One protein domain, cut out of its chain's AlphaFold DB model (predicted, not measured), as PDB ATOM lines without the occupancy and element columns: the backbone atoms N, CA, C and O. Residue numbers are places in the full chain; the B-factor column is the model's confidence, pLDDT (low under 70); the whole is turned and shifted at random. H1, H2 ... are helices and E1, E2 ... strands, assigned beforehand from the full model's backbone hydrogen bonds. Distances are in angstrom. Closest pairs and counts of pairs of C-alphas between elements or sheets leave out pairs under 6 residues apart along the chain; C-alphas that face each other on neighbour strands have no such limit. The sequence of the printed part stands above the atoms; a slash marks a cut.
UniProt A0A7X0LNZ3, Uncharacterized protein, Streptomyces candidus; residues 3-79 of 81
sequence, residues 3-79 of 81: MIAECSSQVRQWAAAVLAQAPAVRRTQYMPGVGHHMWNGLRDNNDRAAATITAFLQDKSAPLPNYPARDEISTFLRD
ATOM      1  N   MET A   3      36.390 -12.137  -0.790       91.56
ATOM      2  CA  MET A   3      37.428 -11.960   0.230       91.56
ATOM      3  C   MET A   3      36.967 -12.614   1.537       91.56
ATOM      4  O   MET A   3      35.840 -12.399   1.972       91.56
ATOM      5  N   ILE A   4      37.838 -13.412   2.151       90.81
ATOM      6  CA  ILE A   4      37.610 -14.111   3.415       90.81
ATOM      7  C   ILE A   4      38.561 -13.525   4.450       90.81
ATOM      8  O   ILE A   4      39.710 -13.945   4.570       90.81
ATOM      9  N   ALA A   5      38.073 -12.534   5.183       86.25
ATOM     10  CA  ALA A   5      38.789 -11.905   6.279       86.25
ATOM     11  C   ALA A   5      38.460 -12.656   7.578       86.25
ATOM     12  O   ALA A   5      37.411 -12.443   8.183       86.25
ATOM     13  N   GLU A   6      39.304 -13.607   7.970       81.94
ATOM     14  CA  GLU A   6      39.002 -14.458   9.117       81.94
ATOM     15  C   GLU A   6      39.211 -13.717  10.433       81.94
ATOM     16  O   GLU A   6      40.328 -13.386  10.824       81.94
ATOM     17  N   CYS A   7      38.120 -13.559  11.170       78.25
ATOM     18  CA  CYS A   7      38.130 -13.255  12.596       78.25
ATOM     19  C   CYS A   7      37.613 -14.420  13.457       78.25
ATOM     20  O   CYS A   7      37.738 -14.369  14.676       78.25
ATOM     21  N   SER A   8      37.039 -15.466  12.847       79.69
ATOM     22  CA  SER A   8      36.570 -16.674  13.532       79.69
ATOM     23  C   SER A   8      36.373 -17.849  12.565       79.69
ATOM     24  O   SER A   8      36.211 -17.669  11.352       79.69
ATOM     25  N   SER A   9      36.290 -19.065  13.113       82.56
ATOM     26  CA  SER A   9      35.952 -20.278  12.352       82.56
ATOM     27  C   SER A   9      34.560 -20.216  11.710       82.56
ATOM     28  O   SER A   9      34.361 -20.755  10.619       82.56
ATOM     29  N   GLN A  10      33.607 -19.514  12.331       85.94
ATOM     30  CA  GLN A  10      32.264 -19.309  11.782       85.94
ATOM     31  C   GLN A  10      32.307 -18.497  10.482       85.94
ATOM     32  O   GLN A  10      31.648 -18.862   9.508       85.94
ATOM     33  N   VAL A  11      33.138 -17.451  10.423       85.12
ATOM     34  CA  VAL A  11      33.326 -16.658   9.198       85.12
ATOM     35  C   VAL A  11      33.911 -17.513   8.073       85.12
ATOM     36  O   VAL A  11      33.470 -17.394   6.930       85.12
ATOM     37  N   ARG A  12      34.834 -18.436   8.378       89.81
ATOM     38  CA  ARG A  12      35.363 -19.375   7.371       89.81
ATOM     39  C   ARG A  12      34.290 -20.304   6.816       89.81
ATOM     40  O   ARG A  12      34.228 -20.483   5.602       89.81
ATOM     41  N   GLN A  13      33.427 -20.853   7.670       91.81
ATOM     42  CA  GLN A  13      32.325 -21.719   7.233       91.81
ATOM     43  C   GLN A  13      31.318 -20.968   6.356       91.81
ATOM     44  O   GLN A  13      30.933 -21.464   5.298       91.81
ATOM     45  N   TRP A  14      30.930 -19.754   6.749       93.06
ATOM     46  CA  TRP A  14      30.008 -18.928   5.967       93.06
ATOM     47  C   TRP A  14      30.595 -18.538   4.613       93.06
ATOM     48  O   TRP A  14      29.931 -18.678   3.587       93.06
ATOM     49  N   ALA A  15      31.856 -18.113   4.584       93.19
ATOM     50  CA  ALA A  15      32.519 -17.759   3.339       93.19
ATOM     51  C   ALA A  15      32.674 -18.962   2.393       93.19
ATOM     52  O   ALA A  15      32.465 -18.825   1.187       93.19
ATOM     53  N   ALA A  16      32.970 -20.151   2.926       94.00
ATOM     54  CA  ALA A  16      32.998 -21.384   2.143       94.00
ATOM     55  C   ALA A  16      31.617 -21.732   1.556       94.00
ATOM     56  O   ALA A  16      31.529 -22.129   0.395       94.00
ATOM     57  N   ALA A  17      30.538 -21.527   2.318       95.50
ATOM     58  CA  ALA A  17      29.176 -21.724   1.823       95.50
ATOM     59  C   ALA A  17      28.835 -20.755   0.676       95.50
ATOM     60  O   ALA A  17      28.276 -21.176  -0.338       95.50
ATOM     61  N   VAL A  18      29.237 -19.482   0.788       94.50
ATOM     62  CA  VAL A  18      29.097 -18.498  -0.300       94.50
ATOM     63  C   VAL A  18      29.886 -18.935  -1.535       94.50
ATOM     64  O   VAL A  18      29.342 -18.934  -2.638       94.50
ATOM     65  N   LEU A  19      31.145 -19.355  -1.371       95.19
ATOM     66  CA  LEU A  19      31.986 -19.812  -2.482       95.19
ATOM     67  C   LEU A  19      31.386 -21.027  -3.214       95.19
ATOM     68  O   LEU A  19      31.449 -21.096  -4.446       95.19
ATOM     69  N   ALA A  20      30.787 -21.958  -2.467       95.31
ATOM     70  CA  ALA A  20      30.133 -23.141  -3.018       95.31
ATOM     71  C   ALA A  20      28.898 -22.791  -3.863       95.31
ATOM     72  O   ALA A  20      28.675 -23.404  -4.905       95.31
ATOM     73  N   GLN A  21      28.107 -21.802  -3.434       95.94
ATOM     74  CA  GLN A  21      26.811 -21.490  -4.048       95.94
ATOM     75  C   GLN A  21      26.862 -20.361  -5.084       95.94
ATOM     76  O   GLN A  21      25.936 -20.224  -5.881       95.94
ATOM     77  N   ALA A  22      27.925 -19.553  -5.110       94.12
ATOM     78  CA  ALA A  22      28.043 -18.410  -6.010       94.12
ATOM     79  C   ALA A  22      28.955 -18.722  -7.218       94.12
ATOM     80  O   ALA A  22      30.169 -18.493  -7.147       94.12
ATOM     81  N   PRO A  23      28.421 -19.184  -8.372       91.25
ATOM     82  CA  PRO A  23      29.220 -19.473  -9.573       91.25
ATOM     83  C   PRO A  23      29.934 -18.230 -10.131       91.25
ATOM     84  O   PRO A  23      31.005 -18.336 -10.727       91.25
ATOM     85  N   ALA A  24      29.380 -17.037  -9.883       93.00
ATOM     86  CA  ALA A  24      29.970 -15.761 -10.280       93.00
ATOM     87  C   ALA A  24      31.294 -15.442  -9.557       93.00
ATOM     88  O   ALA A  24      32.090 -14.638 -10.045       93.00
ATOM     89  N   VAL A  25      31.573 -16.077  -8.412       91.81
ATOM     90  CA  VAL A  25      32.863 -15.935  -7.731       91.81
ATOM     91  C   VAL A  25      33.928 -16.684  -8.529       91.81
ATOM     92  O   VAL A  25      33.932 -17.907  -8.604       91.81
ATOM     93  N   ARG A  26      34.842 -15.943  -9.155       90.25
ATOM     94  CA  ARG A  26      35.941 -16.518  -9.955       90.25
ATOM     95  C   ARG A  26      37.270 -16.599  -9.211       90.25
ATOM     96  O   ARG A  26      38.165 -17.308  -9.653       90.25
ATOM     97  N   ARG A  27      37.415 -15.833  -8.127       91.38
ATOM     98  CA  ARG A  27      38.635 -15.737  -7.321       91.38
ATOM     99  C   ARG A  27      38.283 -15.499  -5.859       91.38
ATOM    100  O   ARG A  27      37.332 -14.756  -5.589       91.38
ATOM    101  N   THR A  28      39.097 -16.053  -4.974       92.88
ATOM    102  CA  THR A  28      38.996 -15.952  -3.521       92.88
ATOM    103  C   THR A  28      40.306 -15.418  -2.948       92.88
ATOM    104  O   THR A  28      41.378 -15.796  -3.408       92.88
ATOM    105  N   GLN A  29      40.236 -14.545  -1.948       91.00
ATOM    106  CA  GLN A  29      41.403 -14.093  -1.188       91.00
ATOM    107  C   GLN A  29      41.174 -14.350   0.291       91.00
ATOM    108  O   GLN A  29      40.257 -13.779   0.876       91.00
ATOM    109  N   TYR A  30      42.003 -15.196   0.888       89.38
ATOM    110  CA  TYR A  30      41.942 -15.514   2.308       89.38
ATOM    111  C   TYR A  30      42.981 -14.718   3.102       89.38
ATOM    112  O   TYR A  30      44.170 -14.720   2.784       89.38
ATOM    113  N   MET A  31      42.509 -14.037   4.141       86.19
ATOM    114  CA  MET A  31      43.292 -13.215   5.054       86.19
ATOM    115  C   MET A  31      43.089 -13.770   6.475       86.19
ATOM    116  O   MET A  31      42.078 -13.446   7.106       86.19
ATOM    117  N   PRO A  32      43.986 -14.643   6.969       81.44
ATOM    118  CA  PRO A  32      43.859 -15.235   8.296       81.44
ATOM    119  C   PRO A  32      44.112 -14.203   9.399       81.44
ATOM    120  O   PRO A  32      44.926 -13.292   9.236       81.44
ATOM    121  N   GLY A  33      43.438 -14.368  10.539       73.25
ATOM    122  CA  GLY A  33      43.747 -13.621  11.762       73.25
ATOM    123  C   GLY A  33      43.411 -12.126  11.734       73.25
ATOM    124  O   GLY A  33      43.892 -11.386  12.584       73.25
ATOM    125  N   VAL A  34      42.564 -11.668  10.812       70.88
ATOM    126  CA  VAL A  34      42.096 -10.276  10.701       70.88
ATOM    127  C   VAL A  34      41.533  -9.774  12.038       70.88
ATOM    128  O   VAL A  34      41.902  -8.699  12.477       70.88
ATOM    129  N   GLY A  35      40.734 -10.554  12.767       62.72
ATOM    130  CA  GLY A  35      40.187 -10.105  14.063       62.72
ATOM    131  C   GLY A  35      41.228  -9.863  15.170       62.72
ATOM    132  O   GLY A  35      41.032  -8.990  16.010       62.72
ATOM    133  N   HIS A  36      42.337 -10.607  15.165       61.50
ATOM    134  CA  HIS A  36      43.379 -10.540  16.202       61.50
ATOM    135  C   HIS A  36      44.612  -9.728  15.770       61.50
ATOM    136  O   HIS A  36      45.361  -9.247  16.614       61.50
ATOM    137  N   HIS A  37      44.804  -9.551  14.459       56.69
ATOM    138  CA  HIS A  37      45.995  -8.962  13.844       56.69
ATOM    139  C   HIS A  37      45.675  -7.866  12.814       56.69
ATOM    140  O   HIS A  37      46.578  -7.454  12.091       56.69
ATOM    141  N   MET A  38      44.429  -7.369  12.710       50.69
ATOM    142  CA  MET A  38      44.031  -6.401  11.664       50.69
ATOM    143  C   MET A  38      44.893  -5.147  11.590       50.69
ATOM    144  O   MET A  38      44.934  -4.515  10.539       50.69
ATOM    145  N   TRP A  39      45.573  -4.790  12.679       52.84
ATOM    146  CA  TRP A  39      46.450  -3.625  12.710       52.84
ATOM    147  C   TRP A  39      47.930  -3.917  12.396       52.84
ATOM    148  O   TRP A  39      48.719  -2.984  12.286       52.84
ATOM    149  N   ASN A  40      48.298  -5.183  12.182       52.66
ATOM    150  CA  ASN A  40      49.662  -5.626  11.874       52.66
ATOM    151  C   ASN A  40      49.689  -6.354  10.517       52.66
ATOM    152  O   ASN A  40      50.023  -7.536  10.434       52.66
ATOM    153  N   GLY A  41      49.236  -5.667   9.466       53.88
ATOM    154  CA  GLY A  41      48.732  -6.203   8.200       53.88
ATOM    155  C   GLY A  41      49.350  -7.512   7.705       53.88
ATOM    156  O   GLY A  41      50.546  -7.602   7.548       53.88
ATOM    157  N   LEU A  42      48.538  -8.532   7.407       65.69
ATOM    158  CA  LEU A  42      48.955  -9.772   6.718       65.69
ATOM    159  C   LEU A  42      50.404 -10.233   7.001       65.69
ATOM    160  O   LEU A  42      51.236 -10.247   6.089       65.69
ATOM    161  N   ARG A  43      50.681 -10.648   8.245       68.62
ATOM    162  CA  ARG A  43      52.037 -10.975   8.736       68.62
ATOM    163  C   ARG A  43      52.962  -9.744   8.784       68.62
ATOM    164  O   ARG A  43      54.016  -9.746   8.154       68.62
ATOM    165  N   ASP A  44      52.542  -8.702   9.504       68.19
ATOM    166  CA  ASP A  44      53.317  -7.482   9.805       68.19
ATOM    167  C   ASP A  44      53.727  -6.627   8.582       68.19
ATOM    168  O   ASP A  44      54.631  -5.798   8.636       68.19
ATOM    169  N   ASN A  45      53.032  -6.799   7.461       76.06
ATOM    170  CA  ASN A  45      53.153  -6.050   6.220       76.06
ATOM    171  C   ASN A  45      51.852  -5.289   5.866       76.06
ATOM    172  O   ASN A  45      50.972  -5.772   5.139       76.06
ATOM    173  N   ASN A  46      51.768  -4.047   6.348       80.50
ATOM    174  CA  ASN A  46      50.654  -3.133   6.074       80.50
ATOM    175  C   ASN A  46      50.481  -2.826   4.579       80.50
ATOM    176  O   ASN A  46      49.347  -2.752   4.104       80.50
ATOM    177  N   ASP A  47      51.573  -2.728   3.818       84.88
ATOM    178  CA  ASP A  47      51.517  -2.453   2.378       84.88
ATOM    179  C   ASP A  47      50.858  -3.604   1.617       84.88
ATOM    180  O   ASP A  47      50.043  -3.395   0.715       84.88
ATOM    181  N   ARG A  48      51.146  -4.845   2.016       84.19
ATOM    182  CA  ARG A  48      50.521  -6.035   1.439       84.19
ATOM    183  C   ARG A  48      49.034  -6.104   1.771       84.19
ATOM    184  O   ARG A  48      48.242  -6.497   0.910       84.19
ATOM    185  N   ALA A  49      48.645  -5.719   2.987       82.31
ATOM    186  CA  ALA A  49      47.239  -5.620   3.370       82.31
ATOM    187  C   ALA A  49      46.512  -4.555   2.538       82.31
ATOM    188  O   ALA A  49      45.489  -4.861   1.922       82.31
ATOM    189  N   ALA A  50      47.085  -3.352   2.428       86.50
ATOM    190  CA  ALA A  50      46.548  -2.274   1.605       86.50
ATOM    191  C   ALA A  50      46.414  -2.699   0.135       86.50
ATOM    192  O   ALA A  50      45.330  -2.596  -0.434       86.50
ATOM    193  N   ALA A  51      47.462  -3.276  -0.456       88.94
ATOM    194  CA  ALA A  51      47.449  -3.747  -1.840       88.94
ATOM    195  C   ALA A  51      46.394  -4.838  -2.091       88.94
ATOM    196  O   ALA A  51      45.755  -4.848  -3.142       88.94
ATOM    197  N   THR A  52      46.176  -5.735  -1.127       87.31
ATOM    198  CA  THR A  52      45.137  -6.777  -1.212       87.31
ATOM    199  C   THR A  52      43.736  -6.162  -1.197       87.31
ATOM    200  O   THR A  52      42.914  -6.481  -2.058       87.31
ATOM    201  N   ILE A  53      43.475  -5.228  -0.277       87.62
ATOM    202  CA  ILE A  53      42.191  -4.518  -0.188       87.62
ATOM    203  C   ILE A  53      41.949  -3.689  -1.455       87.62
ATOM    204  O   ILE A  53      40.873  -3.761  -2.047       87.62
ATOM    205  N   THR A  54      42.954  -2.949  -1.927       91.56
ATOM    206  CA  THR A  54      42.868  -2.184  -3.176       91.56
ATOM    207  C   THR A  54      42.579  -3.089  -4.370       91.56
ATOM    208  O   THR A  54      41.717  -2.763  -5.185       91.56
ATOM    209  N   ALA A  55      43.247  -4.241  -4.474       91.44
ATOM    210  CA  ALA A  55      43.002  -5.191  -5.552       91.44
ATOM    211  C   ALA A  55      41.569  -5.741  -5.522       91.44
ATOM    212  O   ALA A  55      40.948  -5.838  -6.578       91.44
ATOM    213  N   PHE A  56      41.017  -6.035  -4.340       90.38
ATOM    214  CA  PHE A  56      39.619  -6.445  -4.195       90.38
ATOM    215  C   PHE A  56      38.640  -5.375  -4.676       90.38
ATOM    216  O   PHE A  56      37.768  -5.672  -5.491       90.38
ATOM    217  N   LEU A  57      38.813  -4.130  -4.221       90.94
ATOM    218  CA  LEU A  57      37.946  -3.009  -4.598       90.94
ATOM    219  C   LEU A  57      37.993  -2.708  -6.104       90.94
ATOM    220  O   LEU A  57      37.018  -2.220  -6.666       90.94
ATOM    221  N   GLN A  58      39.114  -3.013  -6.759       93.31
ATOM    222  CA  GLN A  58      39.302  -2.835  -8.200       93.31
ATOM    223  C   GLN A  58      38.980  -4.095  -9.031       93.31
ATOM    224  O   GLN A  58      39.203  -4.073 -10.240       93.31
ATOM    225  N   ASP A  59      38.517  -5.192  -8.413       89.25
ATOM    226  CA  ASP A  59      38.333  -6.523  -9.032       89.25
ATOM    227  C   ASP A  59      39.581  -7.033  -9.797       89.25
ATOM    228  O   ASP A  59      39.518  -7.705 -10.830       89.25
ATOM    229  N   LYS A  60      40.769  -6.715  -9.271       90.00
ATOM    230  CA  LYS A  60      42.078  -7.107  -9.813       90.00
ATOM    231  C   LYS A  60      42.669  -8.304  -9.070       90.00
ATOM    232  O   LYS A  60      42.144  -8.793  -8.073       90.00
ATOM    233  N   SER A  61      43.781  -8.818  -9.593       86.88
ATOM    234  CA  SER A  61      44.572  -9.827  -8.883       86.88
ATOM    235  C   SER A  61      45.265  -9.195  -7.676       86.88
ATOM    236  O   SER A  61      45.905  -8.157  -7.823       86.88
ATOM    237  N   ALA A  62      45.160  -9.819  -6.502       87.56
ATOM    238  CA  ALA A  62      45.882  -9.389  -5.303       87.56
ATOM    239  C   ALA A  62      47.247 -10.071  -5.178       87.56
ATOM    240  O   ALA A  62      47.452 -11.137  -5.766       87.56
ATOM    241  N   PRO A  63      48.148  -9.531  -4.335       87.25
ATOM    242  CA  PRO A  63      49.390 -10.192  -3.921       87.25
ATOM    243  C   PRO A  63      49.156 -11.332  -2.901       87.25
ATOM    244  O   PRO A  63      49.957 -11.556  -1.983       87.25
ATOM    245  N   LEU A  64      48.042 -12.050  -3.045       85.62
ATOM    246  CA  LEU A  64      47.676 -13.237  -2.280       85.62
ATOM    247  C   LEU A  64      47.277 -14.360  -3.240       85.62
ATOM    248  O   LEU A  64      46.748 -14.078  -4.319       85.62
ATOM    249  N   PRO A  65      47.520 -15.626  -2.862       90.38
ATOM    250  CA  PRO A  65      47.070 -16.752  -3.660       90.38
ATOM    251  C   PRO A  65      45.546 -16.736  -3.793       90.38
ATOM    252  O   PRO A  65      44.825 -16.325  -2.881       90.38
ATOM    253  N   ASN A  66      45.068 -17.222  -4.936       92.06
ATOM    254  CA  ASN A  66      43.658 -17.519  -5.138       92.06
ATOM    255  C   ASN A  66      43.283 -18.763  -4.320       92.06
ATOM    256  O   ASN A  66      43.307 -19.866  -4.854       92.06
ATOM    257  N   TYR A  67      43.010 -18.586  -3.029       92.25
ATOM    258  CA  TYR A  67      42.754 -19.679  -2.097       92.25
ATOM    259  C   TYR A  67      41.682 -19.276  -1.072       92.25
ATOM    260  O   TYR A  67      41.741 -18.159  -0.541       92.25
ATOM    261  N   PRO A  68      40.722 -20.162  -0.758       93.62
ATOM    262  CA  PRO A  68      40.478 -21.453  -1.410       93.62
ATOM    263  C   PRO A  68      39.794 -21.331  -2.781       93.62
ATOM    264  O   PRO A  68      38.954 -20.450  -3.002       93.62
ATOM    265  N   ALA A  69      40.103 -22.260  -3.684       93.25
ATOM    266  CA  ALA A  69      39.256 -22.620  -4.817       93.25
ATOM    267  C   ALA A  69      38.080 -23.516  -4.371       93.25
ATOM    268  O   ALA A  69      38.000 -23.956  -3.222       93.25
ATOM    269  N   ARG A  70      37.109 -23.762  -5.265       93.56
ATOM    270  CA  ARG A  70      35.879 -24.510  -4.917       93.56
ATOM    271  C   ARG A  70      36.150 -25.961  -4.529       93.56
ATOM    272  O   ARG A  70      35.543 -26.467  -3.594       93.56
ATOM    273  N   ASP A  71      37.045 -26.613  -5.249       94.75
ATOM    274  CA  ASP A  71      37.517 -27.971  -4.983       94.75
ATOM    275  C   ASP A  71      38.373 -28.062  -3.710       94.75
ATOM    276  O   ASP A  71      38.466 -29.120  -3.092       94.75
ATOM    277  N   GLU A  72      38.919 -26.938  -3.247       95.25
ATOM    278  CA  GLU A  72      39.731 -26.859  -2.033       95.25
ATOM    279  C   GLU A  72      38.912 -26.582  -0.762       95.25
ATOM    280  O   GLU A  72      39.469 -26.621   0.336       95.25
ATOM    281  N   ILE A  73      37.593 -26.346  -0.861       94.31
ATOM    282  CA  ILE A  73      36.731 -25.992   0.286       94.31
ATOM    283  C   ILE A  73      36.877 -26.992   1.442       94.31
ATOM    284  O   ILE A  73      37.018 -26.594   2.599       94.31
ATOM    285  N   SER A  74      36.882 -28.297   1.158       93.62
ATOM    286  CA  SER A  74      37.004 -29.325   2.199       93.62
ATOM    287  C   SER A  74      38.370 -29.321   2.887       93.62
ATOM    288  O   SER A  74      38.470 -29.679   4.060       93.62
ATOM    289  N   THR A  75      39.435 -28.959   2.175       93.88
ATOM    290  CA  THR A  75      40.777 -28.823   2.755       93.88
ATOM    291  C   THR A  75      40.860 -27.543   3.572       93.88
ATOM    292  O   THR A  75      41.245 -27.592   4.735       93.88
ATOM    293  N   PHE A  76      40.359 -26.438   3.022       92.38
ATOM    294  CA  PHE A  76      40.266 -25.157   3.704       92.38
ATOM    295  C   PHE A  76      39.542 -25.262   5.046       92.38
ATOM    296  O   PHE A  76      40.058 -24.795   6.050       92.38
ATOM    297  N   LEU A  77      38.386 -25.925   5.113       91.12
ATOM    298  CA  LEU A  77      37.636 -26.050   6.369       91.12
ATOM    299  C   LEU A  77      38.301 -26.963   7.413       91.12
ATOM    300  O   LEU A  77      37.985 -26.852   8.597       91.12
ATOM    301  N   ARG A  78      39.194 -27.868   6.995       89.56
ATOM    302  CA  ARG A  78      39.939 -28.757   7.904       89.56
ATOM    303  C   ARG A  78      41.212 -28.114   8.435       89.56
ATOM    304  O   ARG A  78      41.605 -28.413   9.561       89.56
ATOM    305  N   ASP A  79      41.834 -27.262   7.630       82.81
ATOM    306  CA  ASP A  79      43.062 -26.572   7.985       82.81
ATOM    307  C   ASP A  79      42.775 -25.570   9.105       82.81
ATOM    308  O   ASP A  79      42.021 -24.615   8.912       82.81
TER     309      ASP A  79
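This is residues 3 to 79 of the 81 residues of an uncharacterized protein of Streptomyces candidus (UniProt A0A7X0LNZ3). Two short parallel strands, E1 and E2, sit in the middle, with helix H1 on one side of them and helix H4 on the other. H5 packs side by side with H1, while the short H2 and H3 lead from the end of E2 round to H4, and a long link without named elements, residues 58 to 72, runs from H4 back past E2 to H5. The printed part has 77 residues, with five named helices and two named strands in the order E1, H1, E2, H2, H3, H4, H5; the sheet's order is E1, E2, and the class is mostly helix. The whole is compact, with a radius of gyration of the C-alphas of 12.2 A and spans of 31 by 26 by 15 A.

E1, residues 3 to 5, and E2, residues 28 to 31, are parallel neighbours at 17 degrees. N 4 and O 29 are within hydrogen-bond range at 2.8 A, as are N 31 and O 4 at 2.8 A. With H1, residues 9 to 21, they form a strand-helix-strand unit, two parallel neighbour strands with a helix between them along the chain; its crossover is right-handed. The closest C-alphas of E1 and H1, those of Ile 4 and Ala 15, are 6.3 A apart. E2 and H4, residues 46 to 57, are near each other, with 7 pairs of C-alphas within 10 A. H1 and H4 are apart. The closest C-alphas of E1 and H2, residues 34 to 37, are those of Ala 5 and Val 34, at 5.8 A. H3, residues 41 to 44, and H4 touch only at the corner, H4 with its residues 47 to 50 alone; their closest C-alphas, those of Gly 41 and Ala 49, are 5.1 A apart. H2 and H3 are close but not clearly touching, with the C-alphas of Val 34 and Leu 42 closest at 7.9 A. H5, residues 73 to 78, and H1 touch at a shallow tilt of 15 degrees, opposite ways, with the C-alphas of Ala 16 and Ile 73 closest at 6.2 A. In H1 and H4 every O i to N i+4 pair is within hydrogen-bond range, in H5 1 of 2 is, and H2 and H3 are too short for such a pair.

E1 begins at C-alpha 3, (37.428, -11.960, 0.230), and measures 6.2 A from first to last C-alpha. H1 measures 18.8 A, E2 10.0 A, H2 5.2 A and H3 5.0 A. H4 begins at C-alpha 46, (50.654, -3.133, 6.074), and measures 16.6 A. H5 measures 8.7 A and ends at C-alpha 78, (39.939, -28.757, 7.904).

The two C-alphas farthest apart, those of Pro 23 and Asp 44, are 33.2 A apart. The printed part has no cut. The link from H4 to H5, 15 residues, is long. The mean pLDDT of the printed part is 85.1; residues 35 to 44 are under 70.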